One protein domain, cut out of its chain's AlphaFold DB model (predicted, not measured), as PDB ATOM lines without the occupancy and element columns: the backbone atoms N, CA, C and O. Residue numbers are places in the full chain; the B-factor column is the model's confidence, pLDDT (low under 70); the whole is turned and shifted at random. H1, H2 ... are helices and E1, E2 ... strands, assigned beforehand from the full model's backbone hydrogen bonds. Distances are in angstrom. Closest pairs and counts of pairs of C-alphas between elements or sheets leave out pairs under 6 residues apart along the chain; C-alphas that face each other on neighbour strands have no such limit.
ATOM      1  N   PRO A 253     139.919 163.131 176.827       92.56
ATOM      2  CA  PRO A 253     140.760 161.980 177.119       92.56
ATOM      3  C   PRO A 253     142.242 162.271 176.870       92.56
ATOM      4  O   PRO A 253     142.609 162.955 175.914       92.56
ATOM      5  N   GLU A 254     143.112 161.707 177.705       92.81
ATOM      6  CA  GLU A 254     144.554 161.896 177.573       92.81
ATOM      7  C   GLU A 254     145.079 161.279 176.268       92.81
ATOM      8  O   GLU A 254     144.818 160.112 175.964       92.81
ATOM      9  N   PHE A 255     145.841 162.064 175.508       95.44
ATOM     10  CA  PHE A 255     146.586 161.595 174.347       95.44
ATOM     11  C   PHE A 255     147.971 161.104 174.771       95.44
ATOM     12  O   PHE A 255     148.702 161.800 175.472       95.44
ATOM     13  N   THR A 256     148.357 159.928 174.285       96.00
ATOM     14  CA  THR A 256     149.659 159.318 174.554       96.00
ATOM     15  C   THR A 256     150.348 158.926 173.252       96.00
ATOM     16  O   THR A 256     149.757 158.312 172.358       96.00
ATOM     17  N   PHE A 257     151.628 159.280 173.160       95.88
ATOM     18  CA  PHE A 257     152.533 158.888 172.089       95.88
ATOM     19  C   PHE A 257     153.816 158.370 172.731       95.88
ATOM     20  O   PHE A 257     154.519 159.121 173.408       95.88
ATOM     21  N   GLY A 258     154.096 157.086 172.563       93.75
ATOM     22  CA  GLY A 258     155.266 156.465 173.168       93.75
ATOM     23  C   GLY A 258     155.227 154.951 173.057       93.75
ATOM     24  O   GLY A 258     154.172 154.347 172.860       93.75
ATOM     25  N   ARG A 259     156.394 154.322 173.219       89.25
ATOM     26  CA  ARG A 259     156.573 152.858 173.189       89.25
ATOM     27  C   ARG A 259     156.002 152.206 171.918       89.25
ATOM     28  O   ARG A 259     155.457 151.105 171.978       89.25
ATOM     29  N   GLY A 260     156.094 152.894 170.778       93.00
ATOM     30  CA  GLY A 260     155.566 152.413 169.494       93.00
ATOM     31  C   GLY A 260     154.035 152.429 169.381       93.00
ATOM     32  O   GLY A 260     153.480 151.803 168.476       93.00
ATOM     33  N   MET A 261     153.335 153.121 170.286       96.31
ATOM     34  CA  MET A 261     151.876 153.176 170.339       96.31
ATOM     35  C   MET A 261     151.353 154.613 170.336       96.31
ATOM     36  O   MET A 261     151.938 155.518 170.930       96.31
ATOM     37  N   ILE A 262     150.206 154.793 169.683       97.81
ATOM     38  CA  ILE A 262     149.400 156.011 169.723       97.81
ATOM     39  C   ILE A 262     148.052 155.643 170.342       97.81
ATOM     40  O   ILE A 262     147.334 154.794 169.798       97.81
ATOM     41  N   ALA A 263     147.713 156.252 171.478       97.69
ATOM     42  CA  ALA A 263     146.486 155.942 172.203       97.69
ATOM     43  C   ALA A 263     145.825 157.183 172.810       97.69
ATOM     44  O   ALA A 263     146.488 158.168 173.130       97.69
ATOM     45  N   VAL A 264     144.505 157.112 172.974       96.88
ATOM     46  CA  VAL A 264     143.665 158.174 173.537       96.88
ATOM     47  C   VAL A 264     142.754 157.573 174.599       96.88
ATOM     48  O   VAL A 264     142.019 156.629 174.309       96.88
ATOM     49  N   GLY A 265     142.825 158.071 175.836       94.12
ATOM     50  CA  GLY A 265     142.080 157.500 176.965       94.12
ATOM     51  C   GLY A 265     142.347 155.999 177.148       94.12
ATOM     52  O   GLY A 265     141.419 155.224 177.355       94.12
ATOM     53  N   GLY A 266     143.596 155.566 176.932       93.75
ATOM     54  CA  GLY A 266     144.005 154.155 176.956       93.75
ATOM     55  C   GLY A 266     143.603 153.326 175.725       93.75
ATOM     56  O   GLY A 266     144.110 152.218 175.546       93.75
ATOM     57  N   LYS A 267     142.752 153.842 174.828       96.06
ATOM     58  CA  LYS A 267     142.357 153.145 173.595       96.06
ATOM     59  C   LYS A 267     143.398 153.350 172.501       96.06
ATOM     60  O   LYS A 267     143.697 154.479 172.114       96.06
ATOM     61  N   ARG A 268     143.928 152.255 171.957       96.81
ATOM     62  CA  ARG A 268     144.901 152.283 170.856       96.81
ATOM     63  C   ARG A 268     144.241 152.722 169.547       96.81
ATOM     64  O   ARG A 268     143.321 152.059 169.077       96.81
ATOM     65  N   ILE A 269     144.789 153.763 168.924       97.31
ATOM     66  CA  ILE A 269     144.367 154.263 167.603       97.31
ATOM     67  C   ILE A 269     145.424 154.034 166.512       97.31
ATOM     68  O   ILE A 269     145.126 154.132 165.327       97.31
ATOM     69  N   GLY A 270     146.658 153.692 166.888       97.44
ATOM     70  CA  GLY A 270     147.707 153.345 165.936       97.44
ATOM     71  C   GLY A 270     148.949 152.752 166.598       97.44
ATOM     72  O   GLY A 270     149.139 152.852 167.811       97.44
ATOM     73  N   LEU A 271     149.798 152.136 165.782       97.31
ATOM     74  CA  LEU A 271     151.142 151.688 166.149       97.31
ATOM     75  C   LEU A 271     152.148 152.314 165.193       97.31
ATOM     76  O   LEU A 271     151.887 152.382 163.994       97.31
ATOM     77  N   TYR A 272     153.303 152.724 165.700       95.88
ATOM     78  CA  TYR A 272     154.393 153.212 164.866       95.88
ATOM     79  C   TYR A 272     155.679 152.446 165.139       95.88
ATOM     80  O   TYR A 272     155.918 151.981 166.251       95.88
ATOM     81  N   LYS A 273     156.514 152.321 164.109       94.00
ATOM     82  CA  LYS A 273     157.872 151.791 164.237       94.00
ATOM     83  C   LYS A 273     158.790 152.325 163.151       94.00
ATOM     84  O   LYS A 273     158.337 152.649 162.051       94.00
ATOM     85  N   ILE A 274     160.089 152.346 163.424       92.69
ATOM     86  CA  ILE A 274     161.115 152.588 162.405       92.69
ATOM     87  C   ILE A 274     161.793 151.268 162.051       92.69
ATOM     88  O   ILE A 274     162.310 150.553 162.910       92.69
ATOM     89  N   ARG A 275     161.766 150.915 160.763       91.50
ATOM     90  CA  ARG A 275     162.406 149.692 160.267       91.50
ATOM     91  C   ARG A 275     162.771 149.808 158.800       91.50
ATOM     92  O   ARG A 275     162.003 150.374 158.020       91.50
ATOM     93  N   GLY A 276     163.917 149.252 158.411       87.50
ATOM     94  CA  GLY A 276     164.392 149.304 157.032       87.50
ATOM     95  C   GLY A 276     164.467 150.724 156.452       87.50
ATOM     96  O   GLY A 276     164.104 150.919 155.293       87.50
ATOM     97  N   LYS A 277     164.910 151.718 157.239       89.94
ATOM     98  CA  LYS A 277     164.995 153.147 156.851       89.94
ATOM     99  C   LYS A 277     163.657 153.832 156.569       89.94
ATOM    100  O   LYS A 277     163.612 154.868 155.900       89.94
ATOM    101  N   ARG A 278     162.557 153.255 157.048       92.62
ATOM    102  CA  ARG A 278     161.209 153.785 156.843       92.62
ATOM    103  C   ARG A 278     160.479 153.911 158.168       92.62
ATOM    104  O   ARG A 278     160.646 153.085 159.064       92.62
ATOM    105  N   PHE A 279     159.655 154.944 158.250       94.88
ATOM    106  CA  PHE A 279     158.623 155.083 159.257       94.88
ATOM    107  C   PHE A 279     157.402 154.278 158.810       94.88
ATOM    108  O   PHE A 279     156.921 154.441 157.685       94.88
ATOM    109  N   HIS A 280     156.920 153.402 159.684       95.25
ATOM    110  CA  HIS A 280     155.726 152.596 159.464       95.25
ATOM    111  C   HIS A 280     154.671 152.991 160.485       95.25
ATOM    112  O   HIS A 280     154.964 153.026 161.678       95.25
ATOM    113  N   LEU A 281     153.457 153.242 160.009       97.75
ATOM    114  CA  LEU A 281     152.286 153.560 160.812       97.75
ATOM    115  C   LEU A 281     151.192 152.538 160.510       97.75
ATOM    116  O   LEU A 281     150.646 152.507 159.408       97.75
ATOM    117  N   THR A 282     150.877 151.700 161.486       97.69
ATOM    118  CA  THR A 282     149.805 150.715 161.400       97.69
ATOM    119  C   THR A 282     148.545 151.273 162.050       97.69
ATOM    120  O   THR A 282     148.559 151.662 163.217       97.69
ATOM    121  N   VAL A 283     147.455 151.301 161.292       97.25
ATOM    122  CA  VAL A 283     146.158 151.886 161.665       97.25
ATOM    123  C   VAL A 283     145.026 150.937 161.282       97.25
ATOM    124  O   VAL A 283     145.205 150.065 160.432       97.25
ATOM    125  N   ASN A 284     143.859 151.094 161.905       94.31
ATOM    126  CA  ASN A 284     142.666 150.313 161.582       94.31
ATOM    127  C   ASN A 284     141.559 151.232 161.054       94.31
ATOM    128  O   ASN A 284     140.934 151.958 161.829       94.31
ATOM    129  N   CYS A 285     141.309 151.185 159.745       91.00
ATOM    130  CA  CYS A 285     140.239 151.943 159.088       91.00
ATOM    131  C   CYS A 285     139.024 151.066 158.736       91.00
ATOM    132  O   CYS A 285     138.181 151.453 157.933       91.00
ATOM    133  N   GLY A 286     138.888 149.894 159.359       89.19
ATOM    134  CA  GLY A 286     137.975 148.806 158.984       89.19
ATOM    135  C   GLY A 286     138.754 147.517 158.781       89.19
ATOM    136  O   GLY A 286     138.378 146.482 159.313       89.19
ATOM    137  N   GLU A 287     139.904 147.647 158.131       90.44
ATOM    138  CA  GLU A 287     140.940 146.630 158.064       90.44
ATOM    139  C   GLU A 287     142.268 147.228 158.525       90.44
ATOM    140  O   GLU A 287     142.503 148.445 158.450       90.44
ATOM    141  N   GLN A 288     143.149 146.362 159.020       94.62
ATOM    142  CA  GLN A 288     144.476 146.767 159.452       94.62
ATOM    143  C   GLN A 288     145.332 147.121 158.233       94.62
ATOM    144  O   GLN A 288     145.620 146.284 157.387       94.62
ATOM    145  N   SER A 289     145.780 148.371 158.172       94.62
ATOM    146  CA  SER A 289     146.628 148.897 157.103       94.62
ATOM    147  C   SER A 289     147.949 149.389 157.677       94.62
ATOM    148  O   SER A 289     147.973 150.008 158.739       94.62
ATOM    149  N   THR A 290     149.056 149.146 156.972       96.06
ATOM    150  CA  THR A 290     150.370 149.700 157.336       96.06
ATOM    151  C   THR A 290     150.823 150.699 156.282       96.06
ATOM    152  O   THR A 290     151.115 150.342 155.145       96.06
ATOM    153  N   LEU A 291     150.896 151.966 156.678       95.25
ATOM    154  CA  LEU A 291     151.358 153.079 155.861       95.25
ATOM    155  C   LEU A 291     152.867 153.236 156.060       95.25
ATOM    156  O   LEU A 291     153.325 153.397 157.188       95.25
ATOM    157  N   SER A 292     153.651 153.205 154.981       93.94
ATOM    158  CA  SER A 292     155.115 153.251 155.073       93.94
ATOM    159  C   SER A 292     155.712 154.376 154.238       93.94
ATOM    160  O   SER A 292     155.459 154.464 153.036       93.94
ATOM    161  N   SER A 293     156.576 155.196 154.829       93.44
ATOM    162  CA  SER A 293     157.266 156.301 154.148       93.44
ATOM    163  C   SER A 293     158.705 156.460 154.637       93.44
ATOM    164  O   SER A 293     159.074 155.991 155.709       93.44
ATOM    165  N   SER A 294     159.551 157.123 153.846       89.19
ATOM    166  CA  SER A 294     160.926 157.451 154.253       89.19
ATOM    167  C   SER A 294     160.981 158.466 155.398       89.19
ATOM    168  O   SER A 294     161.947 158.462 156.150       89.19
ATOM    169  N   TYR A 295     159.955 159.306 155.537       91.19
ATOM    170  CA  TYR A 295     159.764 160.279 156.613       91.19
ATOM    171  C   TYR A 295     158.249 160.451 156.870       91.19
ATOM    172  O   TYR A 295     157.475 160.273 155.918       91.19
ATOM    173  N   PRO A 296     157.783 160.767 158.098       93.50
ATOM    174  CA  PRO A 296     156.357 160.924 158.391       93.50
ATOM    175  C   PRO A 296     155.690 161.937 157.457       93.50
ATOM    176  O   PRO A 296     156.099 163.099 157.383       93.50
ATOM    177  N   SER A 297     154.664 161.496 156.728       91.81
ATOM    178  CA  SER A 297     153.909 162.337 155.798       91.81
ATOM    179  C   SER A 297     152.604 162.777 156.437       91.81
ATOM    180  O   SER A 297     151.867 161.937 156.943       91.81
ATOM    181  N   ILE A 298     152.271 164.068 156.347       93.00
ATOM    182  CA  ILE A 298     151.024 164.616 156.903       93.00
ATOM    183  C   ILE A 298     149.784 163.835 156.440       93.00
ATOM    184  O   ILE A 298     148.888 163.595 157.241       93.00
ATOM    185  N   TYR A 299     149.767 163.343 155.197       92.94
ATOM    186  CA  TYR A 299     148.639 162.598 154.627       92.94
ATOM    187  C   TYR A 299     148.396 161.227 155.271       92.94
ATOM    188  O   TYR A 299     147.292 160.703 155.177       92.94
ATOM    189  N   GLN A 300     149.401 160.640 155.929       95.19
ATOM    190  CA  GLN A 300     149.229 159.398 156.694       95.19
ATOM    191  C   GLN A 300     148.474 159.643 158.007       95.19
ATOM    192  O   GLN A 300     147.875 158.726 158.565       95.19
ATOM    193  N   PHE A 301     148.494 160.884 158.495       97.00
ATOM    194  CA  PHE A 301     147.872 161.280 159.751       97.00
ATOM    195  C   PHE A 301     146.538 161.976 159.510       97.00
ATOM    196  O   PHE A 301     145.542 161.592 160.108       97.00
ATOM    197  N   ILE A 302     146.509 162.952 158.602       92.19
ATOM    198  CA  ILE A 302     145.329 163.739 158.250       92.19
ATOM    199  C   ILE A 302     145.052 163.567 156.762       92.19
ATOM    200  O   ILE A 302     145.675 164.204 155.913       92.19
ATOM    201  N   SER A 303     144.083 162.712 156.454       88.31
ATOM    202  CA  SER A 303     143.467 162.632 155.132       88.31
ATOM    203  C   SER A 303     141.958 162.825 155.279       88.31
ATOM    204  O   SER A 303     141.387 162.261 156.214       88.31
ATOM    205  N   PRO A 304     141.290 163.612 154.416       79.69
ATOM    206  CA  PRO A 304     139.840 163.746 154.487       79.69
ATOM    207  C   PRO A 304     139.173 162.381 154.304       79.69
ATOM    208  O   PRO A 304     139.516 161.648 153.373       79.69
ATOM    209  N   MET A 305     138.193 162.052 155.150       77.81
ATOM    210  CA  MET A 305     137.472 160.772 155.064       77.81
ATOM    211  C   MET A 305     136.782 160.580 153.708       77.81
ATOM    212  O   MET A 305     136.711 159.456 153.221       77.81
ATOM    213  N   SER A 306     136.366 161.671 153.055       81.06
ATOM    214  CA  SER A 306     135.784 161.659 151.705       81.06
ATOM    215  C   SER A 306     136.714 161.096 150.628       81.06
ATOM    216  O   SER A 306     136.244 160.688 149.573       81.06
ATOM    217  N   THR A 307     138.026 161.041 150.874       82.00
ATOM    218  CA  THR A 307     138.982 160.443 149.929       82.00
ATOM    219  C   THR A 307     139.020 158.915 149.994       82.00
ATOM    220  O   THR A 307     139.689 158.299 149.168       82.00
ATOM    221  N   GLY A 308     138.396 158.303 151.008       81.25
ATOM    222  CA  GLY A 308     138.486 156.864 151.281       81.25
ATOM    223  C   GLY A 308     139.876 156.384 151.719       81.25
ATOM    224  O   GLY A 308     140.062 155.199 151.982       81.25
ATOM    225  N   LYS A 309     140.872 157.276 151.821       88.75
ATOM    226  CA  LYS A 309     142.241 156.901 152.187       88.75
ATOM    227  C   LYS A 309     142.346 156.624 153.681       88.75
ATOM    228  O   LYS A 309     142.010 157.468 154.515       88.75
ATOM    229  N   CYS A 310     142.890 155.458 154.019       93.12
ATOM    230  CA  CYS A 310     143.175 155.123 155.404       93.12
ATOM    231  C   CYS A 310     144.269 156.041 155.976       93.12
ATOM    232  O   CYS A 310     145.301 156.280 155.347       93.12
ATOM    233  N   SER A 311     144.017 156.573 157.171       96.56
ATOM    234  CA  SER A 311     144.900 157.479 157.908       96.56
ATOM    235  C   SER A 311     144.683 157.312 159.412       96.56
ATOM    236  O   SER A 311     143.691 156.710 159.838       96.56
ATOM    237  N   LEU A 312     145.583 157.866 160.230       97.56
ATOM    238  CA  LEU A 312     145.401 157.879 161.685       97.56
ATOM    239  C   LEU A 312     144.101 158.579 162.093       97.56
ATOM    240  O   LEU A 312     143.398 158.080 162.964       97.56
ATOM    241  N   PHE A 313     143.756 159.678 161.420       97.25
ATOM    242  CA  PHE A 313     142.505 160.400 161.627       97.25
ATOM    243  C   PHE A 313     141.287 159.500 161.457       97.25
ATOM    244  O   PHE A 313     140.458 159.421 162.359       97.25
ATOM    245  N   PHE A 314     141.219 158.758 160.350       95.81
ATOM    246  CA  PHE A 314     140.131 157.812 160.116       95.81
ATOM    247  C   PHE A 314     140.072 156.762 161.235       95.81
ATOM    248  O   PHE A 314     139.005 156.497 161.790       95.81
ATOM    249  N   SER A 315     141.220 156.177 161.591       96.56
ATOM    250  CA  SER A 315     141.286 155.155 162.639       96.56
ATOM    251  C   SER A 315     140.825 155.687 163.995       96.56
ATOM    252  O   SER A 315     140.035 155.038 164.675       96.56
ATOM    253  N   CYS A 316     141.235 156.904 164.349       97.06
ATOM    254  CA  CYS A 316     140.784 157.585 165.551       97.06
ATOM    255  C   CYS A 316     139.266 157.799 165.546       97.06
ATOM    256  O   CYS A 316     138.610 157.439 166.522       97.06
ATOM    257  N   VAL A 317     138.692 158.317 164.451       95.94
ATOM    258  CA  VAL A 317     137.239 158.550 164.350       95.94
ATOM    259  C   VAL A 317     136.471 157.239 164.498       95.94
ATOM    260  O   VAL A 317     135.451 157.209 165.176       95.94
ATOM    261  N   LYS A 318     136.983 156.126 163.962       94.00
ATOM    262  CA  LYS A 318     136.374 154.805 164.188       94.00
ATOM    263  C   LYS A 318     136.404 154.351 165.648       94.00
ATOM    264  O   LYS A 318     135.488 153.660 166.076       94.00
ATOM    265  N   VAL A 319     137.448 154.698 166.395       95.00
ATOM    266  CA  VAL A 319     137.618 154.273 167.795       95.00
ATOM    267  C   VAL A 319     136.867 155.185 168.772       95.00
ATOM    268  O   VAL A 319     136.388 154.708 169.802       95.00
ATOM    269  N   LEU A 320     136.788 156.486 168.479       95.19
ATOM    270  CA  LEU A 320     136.282 157.506 169.405       95.19
ATOM    271  C   LEU A 320     134.983 158.184 168.957       95.19
ATOM    272  O   LEU A 320     134.275 158.715 169.803       95.19
ATOM    273  N   GLY A 321     134.675 158.213 167.661       94.44
ATOM    274  CA  GLY A 321     133.503 158.896 167.099       94.44
ATOM    275  C   GLY A 321     133.612 160.425 166.990       94.44
ATOM    276  O   GLY A 321     132.792 161.035 166.311       94.44
ATOM    277  N   ASP A 322     134.622 161.055 167.598       95.00
ATOM    278  CA  ASP A 322     134.789 162.516 167.598       95.00
ATOM    279  C   ASP A 322     135.706 162.996 166.463       95.00
ATOM    280  O   ASP A 322     136.928 162.843 166.503       95.00
ATOM    281  N   VAL A 323     135.108 163.624 165.451       94.88
ATOM    282  CA  VAL A 323     135.803 164.166 164.274       94.88
ATOM    283  C   VAL A 323     136.769 165.299 164.634       94.88
ATOM    284  O   VAL A 323     137.892 165.339 164.129       94.88
ATOM    285  N   ASN A 324     136.370 166.232 165.495       94.69
ATOM    286  CA  ASN A 324     137.181 167.413 165.784       94.69
ATOM    287  C   ASN A 324     138.380 167.044 166.652       94.69
ATOM    288  O   ASN A 324     139.524 167.350 166.298       94.69
ATOM    289  N   PHE A 325     138.143 166.288 167.722       95.75
ATOM    290  CA  PHE A 325     139.209 165.842 168.604       95.75
ATOM    291  C   PHE A 325     140.176 164.885 167.897       95.75
ATOM    292  O   PHE A 325     141.394 165.018 168.031       95.75
ATOM    293  N   CYS A 326     139.679 163.980 167.046       96.94
ATOM    294  CA  CYS A 326     140.559 163.104 166.275       96.94
ATOM    295  C   CYS A 326     141.440 163.851 165.277       96.94
ATOM    296  O   CYS A 326     142.552 163.395 164.989       96.94
ATOM    297  N   LYS A 327     140.991 164.998 164.758       96.81
ATOM    298  CA  LYS A 327     141.826 165.854 163.909       96.81
ATOM    299  C   LYS A 327     142.980 166.468 164.705       96.81
ATOM    300  O   LYS A 327     144.111 166.451 164.218       96.81
ATOM    301  N   GLU A 328     142.713 166.949 165.922       96.88
ATOM    302  CA  GLU A 328     143.729 167.464 166.854       96.88
ATOM    303  C   GLU A 328     144.767 166.382 167.188       96.88
ATOM    304  O   GLU A 328     145.958 166.558 166.924       96.88
ATOM    305  N   VAL A 329     144.299 165.226 167.672       97.25
ATOM    306  CA  VAL A 329     145.128 164.068 168.042       97.25
ATOM    307  C   VAL A 329     146.001 163.601 166.882       97.25
ATOM    308  O   VAL A 329     147.188 163.323 167.050       97.25
ATOM    309  N   SER A 330     145.431 163.517 165.681       97.94
ATOM    310  CA  SER A 330     146.168 163.032 164.515       97.94
ATOM    311  C   SER A 330     147.266 164.002 164.095       97.94
ATOM    312  O   SER A 330     148.347 163.569 163.693       97.94
ATOM    313  N   PHE A 331     147.026 165.310 164.218       97.88
ATOM    314  CA  PHE A 331     148.060 166.300 163.941       97.88
ATOM    315  C   PHE A 331     149.156 166.314 165.011       97.88
ATOM    316  O   PHE A 331     150.338 166.411 164.690       97.88
ATOM    317  N   GLU A 332     148.787 166.156 166.280       98.06
ATOM    318  CA  GLU A 332     149.746 166.040 167.378       98.06
ATOM    319  C   GLU A 332     150.630 164.794 167.225       98.06
ATOM    320  O   GLU A 332     151.855 164.868 167.347       98.06
ATOM    321  N   ALA A 333     150.041 163.659 166.844       98.19
ATOM    322  CA  ALA A 333     150.773 162.445 166.506       98.19
ATOM    323  C   ALA A 333     151.723 162.635 165.313       98.19
ATOM    324  O   ALA A 333     152.821 162.072 165.318       98.19
ATOM    325  N   TYR A 334     151.348 163.439 164.312       97.69
ATOM    326  CA  TYR A 334     152.238 163.797 163.204       97.69
ATOM    327  C   TYR A 334     153.470 164.564 163.700       97.69
ATOM    328  O   TYR A 334     154.598 164.190 163.366       97.69
ATOM    329  N   VAL A 335     153.278 165.596 164.530       96.81
ATOM    330  CA  VAL A 335     154.382 166.383 165.105       96.81
ATOM    331  C   VAL A 335     155.301 165.493 165.952       96.81
ATOM    332  O   VAL A 335     156.516 165.502 165.750       96.81
ATOM    333  N   ASN A 336     154.738 164.649 166.818       96.25
ATOM    334  CA  ASN A 336     155.518 163.731 167.654       96.25
ATOM    335  C   ASN A 336     156.261 162.660 166.841       96.25
ATOM    336  O   ASN A 336     157.421 162.364 167.125       96.25
ATOM    337  N   SER A 337     155.653 162.138 165.773       95.81
ATOM    338  CA  SER A 337     156.312 161.178 164.876       95.81
ATOM    339  C   SER A 337     157.513 161.796 164.162       95.81
ATOM    340  O   SER A 337     158.533 161.131 163.982       95.81
ATOM    341  N   ARG A 338     157.429 163.077 163.777       93.75
ATOM    342  CA  ARG A 338     158.564 163.807 163.194       93.75
ATOM    343  C   ARG A 338     159.717 163.952 164.177       93.75
ATOM    344  O   ARG A 338     160.855 163.682 163.792       93.75
ATOM    345  N   ASN A 339     159.421 164.339 165.419       92.88
ATOM    346  CA  ASN A 339     160.424 164.417 166.481       92.88
ATOM    347  C   ASN A 339     161.089 163.059 166.694       92.88
ATOM    348  O   ASN A 339     162.306 162.967 166.601       92.88
ATOM    349  N   TYR A 340     160.294 161.997 166.854       92.62
ATOM    350  CA  TYR A 340     160.797 160.641 167.070       92.62
ATOM    351  C   TYR A 340     161.753 160.181 165.960       92.62
ATOM    352  O   TYR A 340     162.844 159.677 166.224       92.62
ATOM    353  N   VAL A 341     161.377 160.404 164.699       92.31
ATOM    354  CA  VAL A 341     162.217 160.072 163.542       92.31
ATOM    355  C   VAL A 341     163.520 160.880 163.540       92.31
ATOM    356  O   VAL A 341     164.597 160.338 163.267       92.31
ATOM    357  N   ASN A 342     163.451 162.164 163.891       89.56
ATOM    358  CA  ASN A 342     164.631 163.012 164.003       89.56
ATOM    359  C   ASN A 342     165.537 162.596 165.175       89.56
ATOM    360  O   ASN A 342     166.755 162.554 164.987       89.56
ATOM    361  N   ASP A 343     164.980 162.208 166.320       88.44
ATOM    362  CA  ASP A 343     165.728 161.694 167.471       88.44
ATOM    363  C   ASP A 343     166.474 160.404 167.113       88.44
ATOM    364  O   ASP A 343     167.683 160.304 167.333       88.44
ATOM    365  N   VAL A 344     165.805 159.452 166.452       90.00
ATOM    366  CA  VAL A 344     166.440 158.212 165.975       90.00
ATOM    367  C   VAL A 344     167.581 158.503 164.997       90.00
ATOM    368  O   VAL A 344     168.651 157.905 165.102       90.00
ATOM    369  N   SER A 345     167.407 159.465 164.087       86.44
ATOM    370  CA  SER A 345     168.448 159.847 163.121       86.44
ATOM    371  C   SER A 345     169.695 160.496 163.748       86.44
ATOM    372  O   SER A 345     170.720 160.624 163.078       86.44
ATOM    373  N   ARG A 346     169.611 160.935 165.012       85.88
ATOM    374  CA  ARG A 346     170.703 161.572 165.773       85.88
ATOM    375  C   ARG A 346     171.431 160.602 166.696       85.88
ATOM    376  O   ARG A 346     172.454 160.968 167.272       85.88
ATOM    377  N   VAL A 347     170.930 159.376 166.847       89.06
ATOM    378  CA  VAL A 347     171.551 158.374 167.713       89.06
ATOM    379  C   VAL A 347     172.974 158.071 167.241       89.06
ATOM    380  O   VAL A 347     173.221 157.748 166.080       89.06
TER     381      VAL A 347
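AT A GLANCE: This is residues 253 to 347 of the 437 residues of an uncharacterized protein of Metallosphaera tengchongensis (UniProt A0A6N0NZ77). A strongly twisted wall of five antiparallel strands, E1 to E5, has one face covered by helices and the other bare: the long helix H3 runs along the strands over E1, E2 and E3, while the shorter H2 packs over E3 and meets H3 at a slant. The little helix H1 only grazes the sheet. The printed part has 95 residues, with five named strands followed by three named helices, and its class is mixed. The sheet's order is E1, E2, E3, E4, E5. The whole is compact, with a radius of gyration of the C-alphas of 12.3 A and spans of 38 by 27 by 18 A.

IN THESE COORDINATES: E1, residues 255 to 258, begins at C-alpha 255 (146.586, 161.595, 174.347), and E2 is residues 261 to 264. E3, residues 267 to 275, is 24.3 A long. E4, residues 278 to 284, measures 19.5 A, and E5, residues 288 to 293, 16.8 A. H1 is residues 298 to 301. H2, residues 312 to 320, is 12.0 A long and begins at C-alpha 312 (145.401, 157.879, 161.685). H3, residues 323 to 346, is 35.0 A long and ends at C-alpha 346 (170.703, 161.572, 165.773).

HOW THE PARTS SIT: The five strands form a meander, each the antiparallel neighbour of the one before. In the hairpin E1 and E2, N 256 and O 263 are 2.8 A apart, within hydrogen-bond range; so are N 264 and O 267 of E2 and E3, 2.9 A, N 282 and O 271 of E4 and E3, 2.8 A, and N 281 and O 291 of E4 and E5, 2.8 A. E3 is staggered, pairing with E2 over residues 267 to 271 and with E4 over 271 to 275. H2 and H3 lie on the same face of the sheet, two layers in which helices cover one face. H2 has a height over the sheet of 7.1 A, and the closest C-alphas of E3 and H2 are those of Ile 269 and Cys 316, 5.3 A. H3 has a height of 7.8 A; its C-alpha 333 is 6.8 A from that of Phe 257, the closest of E1 and H3. H2 and H3 touch at Phe 313 and Ser 330, whose C-alphas are 5.4 A apart, at a steep tilt of 48 degrees, opposite ways; H3 does so with residues 323 to 330 alone. H1 touches H3, with the C-alphas of Phe 301 and Ser 330 5.4 A apart. In H2 and H3 every O i to N i+4 pair is within hydrogen-bond range; H1 is too short for such a pair.

THE WHOLE: The C-alphas farthest apart, of Ser 306 and Val 347, are 39.3 A apart. The printed part has no cut. No link is long. The mean pLDDT of the printed part is 93.5, and no printed residue is under 70.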